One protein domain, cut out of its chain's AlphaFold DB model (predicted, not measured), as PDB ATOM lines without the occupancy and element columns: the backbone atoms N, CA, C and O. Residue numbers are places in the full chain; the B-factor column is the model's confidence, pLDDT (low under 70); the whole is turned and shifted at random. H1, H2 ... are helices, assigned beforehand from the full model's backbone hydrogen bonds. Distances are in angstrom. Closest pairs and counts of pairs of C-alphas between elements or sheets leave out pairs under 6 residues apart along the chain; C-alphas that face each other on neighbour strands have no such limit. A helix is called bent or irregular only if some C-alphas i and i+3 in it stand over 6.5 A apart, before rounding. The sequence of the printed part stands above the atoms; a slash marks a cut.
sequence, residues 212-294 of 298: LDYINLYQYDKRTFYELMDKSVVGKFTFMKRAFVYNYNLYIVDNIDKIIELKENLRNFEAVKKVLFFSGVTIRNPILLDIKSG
ATOM      1  N   LEU A 212     -29.779  -3.928  28.427       50.19
ATOM      2  CA  LEU A 212     -29.000  -3.333  29.516       50.19
ATOM      3  C   LEU A 212     -27.637  -3.992  29.738       50.19
ATOM      4  O   LEU A 212     -26.646  -3.288  29.858       50.19
ATOM      5  N   ASP A 213     -27.545  -5.318  29.784       54.06
ATOM      6  CA  ASP A 213     -26.261  -6.003  29.974       54.06
ATOM      7  C   ASP A 213     -25.369  -5.905  28.724       54.06
ATOM      8  O   ASP A 213     -24.149  -5.850  28.844       54.06
ATOM      9  N   TYR A 214     -25.968  -5.825  27.531       60.75
ATOM     10  CA  TYR A 214     -25.271  -5.556  26.271       60.75
ATOM     11  C   TYR A 214     -24.658  -4.153  26.269       60.75
ATOM     12  O   TYR A 214     -23.473  -3.986  25.980       60.75
ATOM     13  N   ILE A 215     -25.473  -3.156  26.627       60.75
ATOM     14  CA  ILE A 215     -25.069  -1.756  26.748       60.75
ATOM     15  C   ILE A 215     -24.014  -1.618  27.844       60.75
ATOM     16  O   ILE A 215     -22.984  -0.998  27.606       60.75
ATOM     17  N   ASN A 216     -24.205  -2.260  28.997       63.00
ATOM     18  CA  ASN A 216     -23.231  -2.263  30.084       63.00
ATOM     19  C   ASN A 216     -21.913  -2.920  29.658       63.00
ATOM     20  O   ASN A 216     -20.851  -2.394  29.972       63.00
ATOM     21  N   LEU A 217     -21.946  -4.036  28.923       64.06
ATOM     22  CA  LEU A 217     -20.724  -4.651  28.405       64.06
ATOM     23  C   LEU A 217     -19.992  -3.689  27.460       64.06
ATOM     24  O   LEU A 217     -18.787  -3.498  27.596       64.06
ATOM     25  N   TYR A 218     -20.717  -3.050  26.542       75.81
ATOM     26  CA  TYR A 218     -20.140  -2.054  25.643       75.81
ATOM     27  C   TYR A 218     -19.598  -0.820  26.392       75.81
ATOM     28  O   TYR A 218     -18.564  -0.276  26.016       75.81
ATOM     29  N   GLN A 219     -20.263  -0.371  27.458       75.38
ATOM     30  CA  GLN A 219     -19.866   0.817  28.218       75.38
ATOM     31  C   GLN A 219     -18.698   0.555  29.176       75.38
ATOM     32  O   GLN A 219     -17.803   1.392  29.279       75.38
ATOM     33  N   TYR A 220     -18.697  -0.588  29.865       69.81
ATOM     34  CA  TYR A 220     -17.800  -0.848  30.993       69.81
ATOM     35  C   TYR A 220     -16.693  -1.872  30.696       69.81
ATOM     36  O   TYR A 220     -15.692  -1.882  31.407       69.81
ATOM     37  N   ASP A 221     -16.817  -2.704  29.653       72.50
ATOM     38  CA  ASP A 221     -15.772  -3.657  29.239       72.50
ATOM     39  C   ASP A 221     -15.689  -3.791  27.704       72.50
ATOM     40  O   ASP A 221     -15.984  -4.826  27.092       72.50
ATOM     41  N   LYS A 222     -15.241  -2.700  27.072       80.75
ATOM     42  CA  LYS A 222     -15.072  -2.588  25.614       80.75
ATOM     43  C   LYS A 222     -14.154  -3.649  25.019       80.75
ATOM     44  O   LYS A 222     -14.397  -4.126  23.914       80.75
ATOM     45  N   ARG A 223     -13.104  -4.047  25.741       80.06
ATOM     46  CA  ARG A 223     -12.158  -5.053  25.247       80.06
ATOM     47  C   ARG A 223     -12.864  -6.390  25.037       80.06
ATOM     48  O   ARG A 223     -12.795  -6.952  23.945       80.06
ATOM     49  N   THR A 224     -13.573  -6.870  26.057       72.12
ATOM     50  CA  THR A 224     -14.344  -8.115  25.955       72.12
ATOM     51  C   THR A 224     -15.448  -7.989  24.907       72.12
ATOM     52  O   THR A 224     -15.686  -8.928  24.145       72.12
ATOM     53  N   PHE A 225     -16.091  -6.821  24.819       79.00
ATOM     54  CA  PHE A 225     -17.096  -6.541  23.799       79.00
ATOM     55  C   PHE A 225     -16.565  -6.757  22.370       79.00
ATOM     56  O   PHE A 225     -17.164  -7.511  21.598       79.00
ATOM     57  N   TYR A 226     -15.422  -6.155  22.022       84.62
ATOM     58  CA  TYR A 226     -14.837  -6.285  20.684       84.62
ATOM     59  C   TYR A 226     -14.317  -7.693  20.400       84.62
ATOM     60  O   TYR A 226     -14.533  -8.207  19.303       84.62
ATOM     61  N   GLU A 227     -13.735  -8.375  21.389       79.31
ATOM     62  CA  GLU A 227     -13.330  -9.779  21.234       79.31
ATOM     63  C   GLU A 227     -14.525 -10.699  20.917       79.31
ATOM     64  O   GLU A 227     -14.409 -11.626  20.107       79.31
ATOM     65  N   LEU A 228     -15.685 -10.457  21.536       72.69
ATOM     66  CA  LEU A 228     -16.917 -11.198  21.250       72.69
ATOM     67  C   LEU A 228     -17.487 -10.842  19.877       72.69
ATOM     68  O   LEU A 228     -17.919 -11.736  19.141       72.69
ATOM     69  N   MET A 229     -17.449  -9.564  19.503       80.44
ATOM     70  CA  MET A 229     -17.907  -9.115  18.194       80.44
ATOM     71  C   MET A 229     -17.057  -9.702  17.061       80.44
ATOM     72  O   MET A 229     -17.621 -10.210  16.091       80.44
ATOM     73  N   ASP A 230     -15.734  -9.768  17.217       79.69
ATOM     74  CA  ASP A 230     -14.842 -10.425  16.257       79.69
ATOM     75  C   ASP A 230     -15.162 -11.914  16.103       79.69
ATOM     76  O   ASP A 230     -15.214 -12.435  14.988       79.69
ATOM     77  N   LYS A 231     -15.421 -12.613  17.212       75.56
ATOM     78  CA  LYS A 231     -15.762 -14.045  17.197       75.56
ATOM     79  C   LYS A 231     -17.153 -14.322  16.633       75.56
ATOM     80  O   LYS A 231     -17.380 -15.410  16.100       75.56
ATOM     81  N   SER A 232     -18.070 -13.355  16.708       72.88
ATOM     82  CA  SER A 232     -19.448 -13.501  16.222       72.88
ATOM     83  C   SER A 232     -19.532 -13.770  14.715       72.88
ATOM     84  O   SER A 232     -20.509 -14.344  14.242       72.88
ATOM     85  N   VAL A 233     -18.482 -13.446  13.955       72.75
ATOM     86  CA  VAL A 233     -18.433 -13.626  12.496       72.75
ATOM     87  C   VAL A 233     -17.445 -14.695  12.025       72.75
ATOM     88  O   VAL A 233     -17.313 -14.916  10.822       72.75
ATOM     89  N   VAL A 234     -16.788 -15.409  12.945       68.94
ATOM     90  CA  VAL A 234     -15.836 -16.483  12.613       68.94
ATOM     91  C   VAL A 234     -16.562 -17.826  12.437       68.94
ATOM     92  O   VAL A 234     -17.368 -18.249  13.273       68.94
ATOM     93  N   GLY A 235     -16.250 -18.546  11.354       66.12
ATOM     94  CA  GLY A 235     -16.832 -19.854  11.015       66.12
ATOM     95  C   GLY A 235     -18.200 -19.763  10.318       66.12
ATOM     96  O   GLY A 235     -18.568 -18.722   9.784       66.12
ATOM     97  N   LYS A 236     -18.980 -20.860  10.297       53.88
ATOM     98  CA  LYS A 236     -20.310 -20.860   9.649       53.88
ATOM     99  C   LYS A 236     -21.232 -19.809  10.282       53.88
ATOM    100  O   LYS A 236     -21.381 -19.777  11.508       53.88
ATOM    101  N   PHE A 237     -21.870 -18.997   9.435       51.72
ATOM    102  CA  PHE A 237     -22.876 -18.006   9.816       51.72
ATOM    103  C   PHE A 237     -24.139 -18.698  10.341       51.72
ATOM    104  O   PHE A 237     -24.970 -19.153   9.559       51.72
ATOM    105  N   THR A 238     -24.310 -18.766  11.658       52.66
ATOM    106  CA  THR A 238     -25.571 -19.205  12.272       52.66
ATOM    107  C   THR A 238     -26.425 -17.993  12.642       52.66
ATOM    108  O   THR A 238     -25.902 -16.899  12.863       52.66
ATOM    109  N   PHE A 239     -27.745 -18.174  12.720       40.97
ATOM    110  CA  PHE A 239     -28.678 -17.132  13.175       40.97
ATOM    111  C   PHE A 239     -28.237 -16.518  14.519       40.97
ATOM    112  O   PHE A 239     -28.135 -15.301  14.646       40.97
ATOM    113  N   MET A 240     -27.846 -17.375  15.465       48.00
ATOM    114  CA  MET A 240     -27.389 -16.994  16.809       48.00
ATOM    115  C   MET A 240     -26.133 -16.115  16.794       48.00
ATOM    116  O   MET A 240     -26.042 -15.146  17.536       48.00
ATOM    117  N   LYS A 241     -25.185 -16.404  15.897       54.06
ATOM    118  CA  LYS A 241     -23.959 -15.617  15.725       54.06
ATOM    119  C   LYS A 241     -24.230 -14.209  15.196       54.06
ATOM    120  O   LYS A 241     -23.599 -13.250  15.623       54.06
ATOM    121  N   ARG A 242     -25.211 -14.075  14.298       60.28
ATOM    122  CA  ARG A 242     -25.593 -12.772  13.740       60.28
ATOM    123  C   ARG A 242     -26.301 -11.896  14.769       60.28
ATOM    124  O   ARG A 242     -26.117 -10.684  14.725       60.28
ATOM    125  N   ALA A 243     -27.068 -12.483  15.691       59.53
ATOM    126  CA  ALA A 243     -27.858 -11.750  16.684       59.53
ATOM    127  C   ALA A 243     -27.028 -10.738  17.498       59.53
ATOM    128  O   ALA A 243     -27.492  -9.635  17.767       59.53
ATOM    129  N   PHE A 244     -25.770 -11.062  17.813       70.81
ATOM    130  CA  PHE A 244     -24.877 -10.156  18.541       70.81
ATOM    131  C   PHE A 244     -24.540  -8.877  17.754       70.81
ATOM    132  O   PHE A 244     -24.517  -7.784  18.315       70.81
ATOM    133  N   VAL A 245     -24.332  -9.007  16.440       74.31
ATOM    134  CA  VAL A 245     -24.097  -7.878  15.527       74.31
ATOM    135  C   VAL A 245     -25.394  -7.098  15.269       74.31
ATOM    136  O   VAL A 245     -25.368  -5.876  15.166       74.31
ATOM    137  N   TYR A 246     -26.545  -7.780  15.231       70.12
ATOM    138  CA  TYR A 246     -27.862  -7.131  15.152       70.12
ATOM    139  C   TYR A 246     -28.140  -6.236  16.366       70.12
ATOM    140  O   TYR A 246     -28.600  -5.109  16.201       70.12
ATOM    141  N   ASN A 247     -27.827  -6.707  17.574       70.06
ATOM    142  CA  ASN A 247     -28.011  -5.924  18.795       70.06
ATOM    143  C   ASN A 247     -27.128  -4.667  18.820       70.06
ATOM    144  O   ASN A 247     -27.543  -3.650  19.369       70.06
ATOM    145  N   TYR A 248     -25.961  -4.697  18.168       78.00
ATOM    146  CA  TYR A 248     -25.112  -3.513  18.027       78.00
ATOM    147  C   TYR A 248     -25.824  -2.404  17.264       78.00
ATOM    148  O   TYR A 248     -25.911  -1.273  17.740       78.00
ATOM    149  N   ASN A 249     -26.392  -2.758  16.108       71.50
ATOM    150  CA  ASN A 249     -27.173  -1.840  15.289       71.50
ATOM    151  C   ASN A 249     -28.377  -1.266  16.058       71.50
ATOM    152  O   ASN A 249     -28.700  -0.092  15.916       71.50
ATOM    153  N   LEU A 250     -29.035  -2.095  16.871       66.19
ATOM    154  CA  LEU A 250     -30.242  -1.713  17.601       66.19
ATOM    155  C   LEU A 250     -29.991  -0.770  18.778       66.19
ATOM    156  O   LEU A 250     -30.792   0.131  19.005       66.19
ATOM    157  N   TYR A 251     -28.935  -1.020  19.553       71.00
ATOM    158  CA  TYR A 251     -28.794  -0.413  20.878       71.00
ATOM    159  C   TYR A 251     -27.578   0.498  21.027       71.00
ATOM    160  O   TYR A 251     -27.531   1.254  21.991       71.00
ATOM    161  N   ILE A 252     -26.596   0.419  20.121       79.44
ATOM    162  CA  ILE A 252     -25.319   1.136  20.260       79.44
ATOM    163  C   ILE A 252     -25.034   2.068  19.082       79.44
ATOM    164  O   ILE A 252     -24.454   3.124  19.298       79.44
ATOM    165  N   VAL A 253     -25.413   1.703  17.851       82.94
ATOM    166  CA  VAL A 253     -25.167   2.547  16.667       82.94
ATOM    167  C   VAL A 253     -26.122   3.737  16.656       82.94
ATOM    168  O   VAL A 253     -27.232   3.660  16.127       82.94
ATOM    169  N   ASP A 254     -25.649   4.845  17.210       80.31
ATOM    170  CA  ASP A 254     -26.357   6.121  17.304       80.31
ATOM    171  C   ASP A 254     -25.684   7.257  16.514       80.31
ATOM    172  O   ASP A 254     -26.314   8.279  16.253       80.31
ATOM    173  N   ASN A 255     -24.430   7.078  16.092       83.19
ATOM    174  CA  ASN A 255     -23.689   7.975  15.205       83.19
ATOM    175  C   ASN A 255     -22.600   7.210  14.430       83.19
ATOM    176  O   ASN A 255     -22.408   6.002  14.603       83.19
ATOM    177  N   ILE A 256     -21.892   7.916  13.544       85.00
ATOM    178  CA  ILE A 256     -20.853   7.304  12.712       85.00
ATOM    179  C   ILE A 256     -19.570   6.972  13.477       85.00
ATOM    180  O   ILE A 256     -18.892   6.009  13.115       85.00
ATOM    181  N   ASP A 257     -19.281   7.678  14.570       88.25
ATOM    182  CA  ASP A 257     -18.088   7.436  15.386       88.25
ATOM    183  C   ASP A 257     -18.104   6.021  15.966       88.25
ATOM    184  O   ASP A 257     -17.063   5.382  16.064       88.25
ATOM    185  N   LYS A 258     -19.288   5.465  16.252       86.00
ATOM    186  CA  LYS A 258     -19.449   4.058  16.660       86.00
ATOM    187  C   LYS A 258     -18.982   3.071  15.592       86.00
ATOM    188  O   LYS A 258     -18.381   2.045  15.903       86.00
ATOM    189  N   ILE A 259     -19.218   3.382  14.321       87.00
ATOM    190  CA  ILE A 259     -18.775   2.544  13.204       87.00
ATOM    191  C   ILE A 259     -17.264   2.687  12.976       87.00
ATOM    192  O   ILE A 259     -16.597   1.687  12.695       87.00
ATOM    193  N   ILE A 260     -16.718   3.894  13.133       87.81
ATOM    194  CA  ILE A 260     -15.269   4.144  13.089       87.81
ATOM    195  C   ILE A 260     -14.575   3.385  14.227       87.81
ATOM    196  O   ILE A 260     -13.633   2.634  13.988       87.81
ATOM    197  N   GLU A 261     -15.123   3.462  15.438       90.12
ATOM    198  CA  GLU A 261     -14.625   2.752  16.614       90.12
ATOM    199  C   GLU A 261     -14.587   1.231  16.380       90.12
ATOM    200  O   GLU A 261     -13.615   0.569  16.745       90.12
ATOM    201  N   LEU A 262     -15.592   0.651  15.708       89.31
ATOM    202  CA  LEU A 262     -15.536  -0.759  15.304       89.31
ATOM    203  C   LEU A 262     -14.377  -1.057  14.357       89.31
ATOM    204  O   LEU A 262     -13.704  -2.073  14.522       89.31
ATOM    205  N   LYS A 263     -14.168  -0.216  13.344       89.88
ATOM    206  CA  LYS A 263     -13.113  -0.401  12.338       89.88
ATOM    207  C   LYS A 263     -11.724  -0.381  12.974       89.88
ATOM    208  O   LYS A 263     -10.859  -1.145  12.555       89.88
ATOM    209  N   GLU A 264     -11.532   0.445  13.997       91.38
ATOM    210  CA  GLU A 264     -10.270   0.559  14.733       91.38
ATOM    211  C   GLU A 264     -10.022  -0.615  15.692       91.38
ATOM    212  O   GLU A 264      -8.872  -0.991  15.919       91.38
ATOM    213  N   ASN A 265     -11.083  -1.214  16.243       90.81
ATOM    214  CA  ASN A 265     -10.967  -2.220  17.305       90.81
ATOM    215  C   ASN A 265     -11.186  -3.672  16.846       90.81
ATOM    216  O   ASN A 265     -10.836  -4.597  17.582       90.81
ATOM    217  N   LEU A 266     -11.756  -3.901  15.659       90.81
ATOM    218  CA  LEU A 266     -12.075  -5.243  15.162       90.81
ATOM    219  C   LEU A 266     -11.077  -5.756  14.129       90.81
ATOM    220  O   LEU A 266     -10.794  -5.108  13.124       90.81
ATOM    221  N   ARG A 267     -10.648  -7.010  14.296       90.38
ATOM    222  CA  ARG A 267      -9.821  -7.721  13.306       90.38
ATOM    223  C   ARG A 267     -10.643  -8.210  12.115       90.38
ATOM    224  O   ARG A 267     -10.156  -8.214  10.990       90.38
ATOM    225  N   ASN A 268     -11.889  -8.618  12.347       87.94
ATOM    226  CA  ASN A 268     -12.802  -9.151  11.333       87.94
ATOM    227  C   ASN A 268     -13.847  -8.112  10.897       87.94
ATOM    228  O   ASN A 268     -14.984  -8.469  10.565       87.94
ATOM    229  N   PHE A 269     -13.468  -6.829  10.885       90.44
ATOM    230  CA  PHE A 269     -14.370  -5.709  10.618       90.44
ATOM    231  C   PHE A 269     -15.221  -5.905   9.354       90.44
ATOM    232  O   PHE A 269     -16.440  -5.775   9.406       90.44
ATOM    233  N   GLU A 270     -14.620  -6.310   8.234       87.69
ATOM    234  CA  GLU A 270     -15.348  -6.495   6.969       87.69
ATOM    235  C   GLU A 270     -16.422  -7.595   7.032       87.69
ATOM    236  O   GLU A 270     -17.462  -7.506   6.373       87.69
ATOM    237  N   ALA A 271     -16.228  -8.627   7.855       85.69
ATOM    238  CA  ALA A 271     -17.240  -9.658   8.062       85.69
ATOM    239  C   ALA A 271     -18.379  -9.158   8.969       85.69
ATOM    240  O   ALA A 271     -19.550  -9.418   8.674       85.69
ATOM    241  N   VAL A 272     -18.062  -8.385  10.015       85.50
ATOM    242  CA  VAL A 272     -19.055  -7.721  10.883       85.50
ATOM    243  C   VAL A 272     -19.875  -6.707  10.089       85.50
ATOM    244  O   VAL A 272     -21.103  -6.743  10.129       85.50
ATOM    245  N   LYS A 273     -19.215  -5.880   9.279       86.50
ATOM    246  CA  LYS A 273     -19.818  -4.886   8.384       86.50
ATOM    247  C   LYS A 273     -20.837  -5.503   7.427       86.50
ATOM    248  O   LYS A 273     -21.941  -4.978   7.288       86.50
ATOM    249  N   LYS A 274     -20.526  -6.650   6.813       83.81
ATOM    250  CA  LYS A 274     -21.492  -7.376   5.966       83.81
ATOM    251  C   LYS A 274     -22.761  -7.729   6.742       83.81
ATOM    252  O   LYS A 274     -23.859  -7.485   6.250       83.81
ATOM    253  N   VAL A 275     -22.628  -8.261   7.960       76.88
ATOM    254  CA  VAL A 275     -23.777  -8.607   8.814       76.88
ATOM    255  C   VAL A 275     -24.542  -7.355   9.268       76.88
ATOM    256  O   VAL A 275     -25.773  -7.361   9.219       76.88
ATOM    257  N   LEU A 276     -23.845  -6.268   9.614       77.06
ATOM    258  CA  LEU A 276     -24.457  -4.973   9.942       77.06
ATOM    259  C   LEU A 276     -25.304  -4.440   8.781       77.06
ATOM    260  O   LEU A 276     -26.459  -4.077   8.991       77.06
ATOM    261  N   PHE A 277     -24.813  -4.469   7.540       74.06
ATOM    262  CA  PHE A 277     -25.606  -4.000   6.397       74.06
ATOM    263  C   PHE A 277     -26.770  -4.915   6.015       74.06
ATOM    264  O   PHE A 277     -27.763  -4.428   5.469       74.06
ATOM    265  N   PHE A 278     -26.695  -6.216   6.320       64.69
ATOM    266  CA  PHE A 278     -27.875  -7.081   6.244       64.69
ATOM    267  C   PHE A 278     -28.928  -6.671   7.274       64.69
ATOM    268  O   PHE A 278     -30.115  -6.712   6.964       64.69
ATOM    269  N   SER A 279     -28.515  -6.212   8.460       55.56
ATOM    270  CA  SER A 279     -29.464  -5.812   9.499       55.56
ATOM    271  C   SER A 279     -30.311  -4.593   9.139       55.56
ATOM    272  O   SER A 279     -31.488  -4.566   9.484       55.56
ATOM    273  N   GLY A 280     -29.767  -3.659   8.352       49.41
ATOM    274  CA  GLY A 280     -30.496  -2.502   7.818       49.41
ATOM    275  C   GLY A 280     -31.664  -2.855   6.885       49.41
ATOM    276  O   GLY A 280     -32.566  -2.043   6.691       49.41
ATOM    277  N   VAL A 281     -31.663  -4.062   6.306       47.84
ATOM    278  CA  VAL A 281     -32.757  -4.562   5.451       47.84
ATOM    279  C   VAL A 281     -33.958  -4.990   6.295       47.84
ATOM    280  O   VAL A 281     -35.100  -4.829   5.873       47.84
ATOM    281  N   THR A 282     -33.703  -5.511   7.496       41.72
ATOM    282  CA  THR A 282     -34.728  -6.020   8.414       41.72
ATOM    283  C   THR A 282     -35.174  -4.966   9.429       41.72
ATOM    284  O   THR A 282     -36.344  -4.944   9.804       41.72
ATOM    285  N   ILE A 283     -34.264  -4.090   9.868       47.59
ATOM    286  CA  ILE A 283     -34.507  -3.025  10.848       47.59
ATOM    287  C   ILE A 283     -33.787  -1.755  10.381       47.59
ATOM    288  O   ILE A 283     -32.560  -1.723  10.294       47.59
ATOM    289  N   ARG A 284     -34.546  -0.703  10.059       56.94
ATOM    290  CA  ARG A 284     -34.000   0.533   9.477       56.94
ATOM    291  C   ARG A 284     -33.199   1.328  10.519       56.94
ATOM    292  O   ARG A 284     -33.797   1.889  11.429       56.94
ATOM    293  N   ASN A 285     -31.881   1.427  10.335       68.06
ATOM    294  CA  ASN A 285     -31.024   2.409  11.010       68.06
ATOM    295  C   ASN A 285     -30.580   3.466   9.976       68.06
ATOM    296  O   ASN A 285     -29.981   3.082   8.965       68.06
ATOM    297  N   PRO A 286     -30.889   4.761  10.179       75.81
ATOM    298  CA  PRO A 286     -30.635   5.814   9.193       75.81
ATOM    299  C   PRO A 286     -29.147   5.990   8.869       75.81
ATOM    300  O   PRO A 286     -28.803   6.137   7.702       75.81
ATOM    301  N   ILE A 287     -28.253   5.841   9.849       80.00
ATOM    302  CA  ILE A 287     -26.802   5.988   9.650       80.00
ATOM    303  C   ILE A 287     -26.273   4.880   8.739       80.00
ATOM    304  O   ILE A 287     -25.546   5.136   7.781       80.00
ATOM    305  N   LEU A 288     -26.679   3.629   8.987       77.38
ATOM    306  CA  LEU A 288     -26.285   2.507   8.132       77.38
ATOM    307  C   LEU A 288     -26.888   2.610   6.725       77.38
ATOM    308  O   LEU A 288     -26.271   2.140   5.768       77.38
ATOM    309  N   LEU A 289     -28.081   3.199   6.589       76.12
ATOM    310  CA  LEU A 289     -28.710   3.457   5.292       76.12
ATOM    311  C   LEU A 289     -27.949   4.520   4.499       76.12
ATOM    312  O   LEU A 289     -27.696   4.304   3.314       76.12
ATOM    313  N   ASP A 290     -27.546   5.613   5.140       78.19
ATOM    314  CA  ASP A 290     -26.767   6.676   4.505       78.19
ATOM    315  C   ASP A 290     -25.388   6.189   4.070       78.19
ATOM    316  O   ASP A 290     -24.979   6.408   2.929       78.19
ATOM    317  N   ILE A 291     -24.714   5.420   4.926       78.75
ATOM    318  CA  ILE A 291     -23.456   4.762   4.577       78.75
ATOM    319  C   ILE A 291     -23.644   3.816   3.379       78.75
ATOM    320  O   ILE A 291     -22.864   3.839   2.428       78.75
ATOM    321  N   LYS A 292     -24.689   2.976   3.395       78.56
ATOM    322  CA  LYS A 292     -24.969   2.022   2.307       78.56
ATOM    323  C   LYS A 292     -25.311   2.724   0.990       78.56
ATOM    324  O   LYS A 292     -25.022   2.182  -0.072       78.56
ATOM    325  N   SER A 293     -25.927   3.900   1.072       79.25
ATOM    326  CA  SER A 293     -26.302   4.728  -0.078       79.25
ATOM    327  C   SER A 293     -25.131   5.561  -0.611       79.25
ATOM    328  O   SER A 293     -25.276   6.211  -1.639       79.25
ATOM    329  N   GLY A 294     -23.968   5.520   0.054       79.38
ATOM    330  CA  GLY A 294     -22.777   6.285  -0.323       79.38
ATOM    331  C   GLY A 294     -22.820   7.755   0.098       79.38
ATOM    332  O   GLY A 294     -21.964   8.524  -0.327       79.38
TER     333      GLY A 294
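AT A GLANCE: This is residues 212 to 294 of the 298 residues of an uncharacterized protein of Muribaculaceae bacterium Isolate-110 (HZI) (UniProt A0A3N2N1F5). Two helices, H3 and H5, cross almost at a right angle in the middle of a small helical body, and H2 folds back from one end of H3 as the other half of a helical hairpin. H1 turns off H2 at a corner, H6 packs on the later part of H5, and H4 lies loosely near H2, H5 and H6. The printed part has 83 residues with six named helices, H1 to H6 in that order, and no named strand; the class is all helix. It is compact, with a radius of gyration of the C-alphas of 11.9 A, and rounded, spanning 31 by 28 by 23 A.

IN THESE COORDINATES: Find C-alpha 212 at (-29.000, -3.333, 29.516), where H1 begins; it runs to residue 220. After Asp 221, H2 takes residues 222 to 232, 15.0 A long. H3, residues 239 to 251, runs 18.4 A from C-alpha 239 at (-28.678, -17.132, 13.175); it is neither bent nor irregular, but only just: C-alphas 241 and 244 are 6.2 A apart. H4 holds residues 256 to 265. H5, the longest helix, runs 20.5 A over residues 269 to 282. H6, residues 286 to 292, ends at C-alpha 292, (-24.969, 2.022, 2.307).

HOW THE PARTS SIT: Start at H1, which only just touches H2, with 3 pairs of C-alphas within 8 A, and only at the corner; the closest C-alphas are those of Tyr 218 and Phe 225, 5.7 A apart. H2 and H3 form a hairpin, running opposite ways at a steep tilt of 40 degrees; H3 touches H2 with residues 241 to 245 alone, and the closest C-alphas, of Ser 232 and Lys 241, are 5.0 A apart. Look next at Tyr 246 and Ser 279, whose C-alphas are the closest of H3 and H5, 6.0 A apart; these helices touch, about perpendicular at 78 degrees. H2 and H5 touch only at their ends, with the C-alphas of Asp 230 and Val 272 closest at 7.3 A. H5 touches H6 with residues 276 to 280 alone, at a steep tilt of 58 degrees, opposite ways; the closest C-alphas are those of Gly 280 and Leu 288, 6.6 A apart. H4 touches no helix; it is close to H5 but not clearly touching, with C-alphas 263 and 269 closest at 5.7 A. H1 and H6 are apart. In H1, H2, H4 and H6 every O i to N i+4 pair is within hydrogen-bond range; in H3 it is 7 of 9 and in H5 8 of 10.

THE WHOLE: The two C-alphas farthest apart, of Asp 213 and Gly 294, are 32.9 A apart. The printed part has no cut, and no link is long; the link from H2 to H3, 6 residues, is short and the other links are tight. In the B-factor column the model's mean pLDDT is 73.1 over the printed part; look for values under 70 at residues 212 to 217, 220, 234 to 243, 250 and 278 to 285.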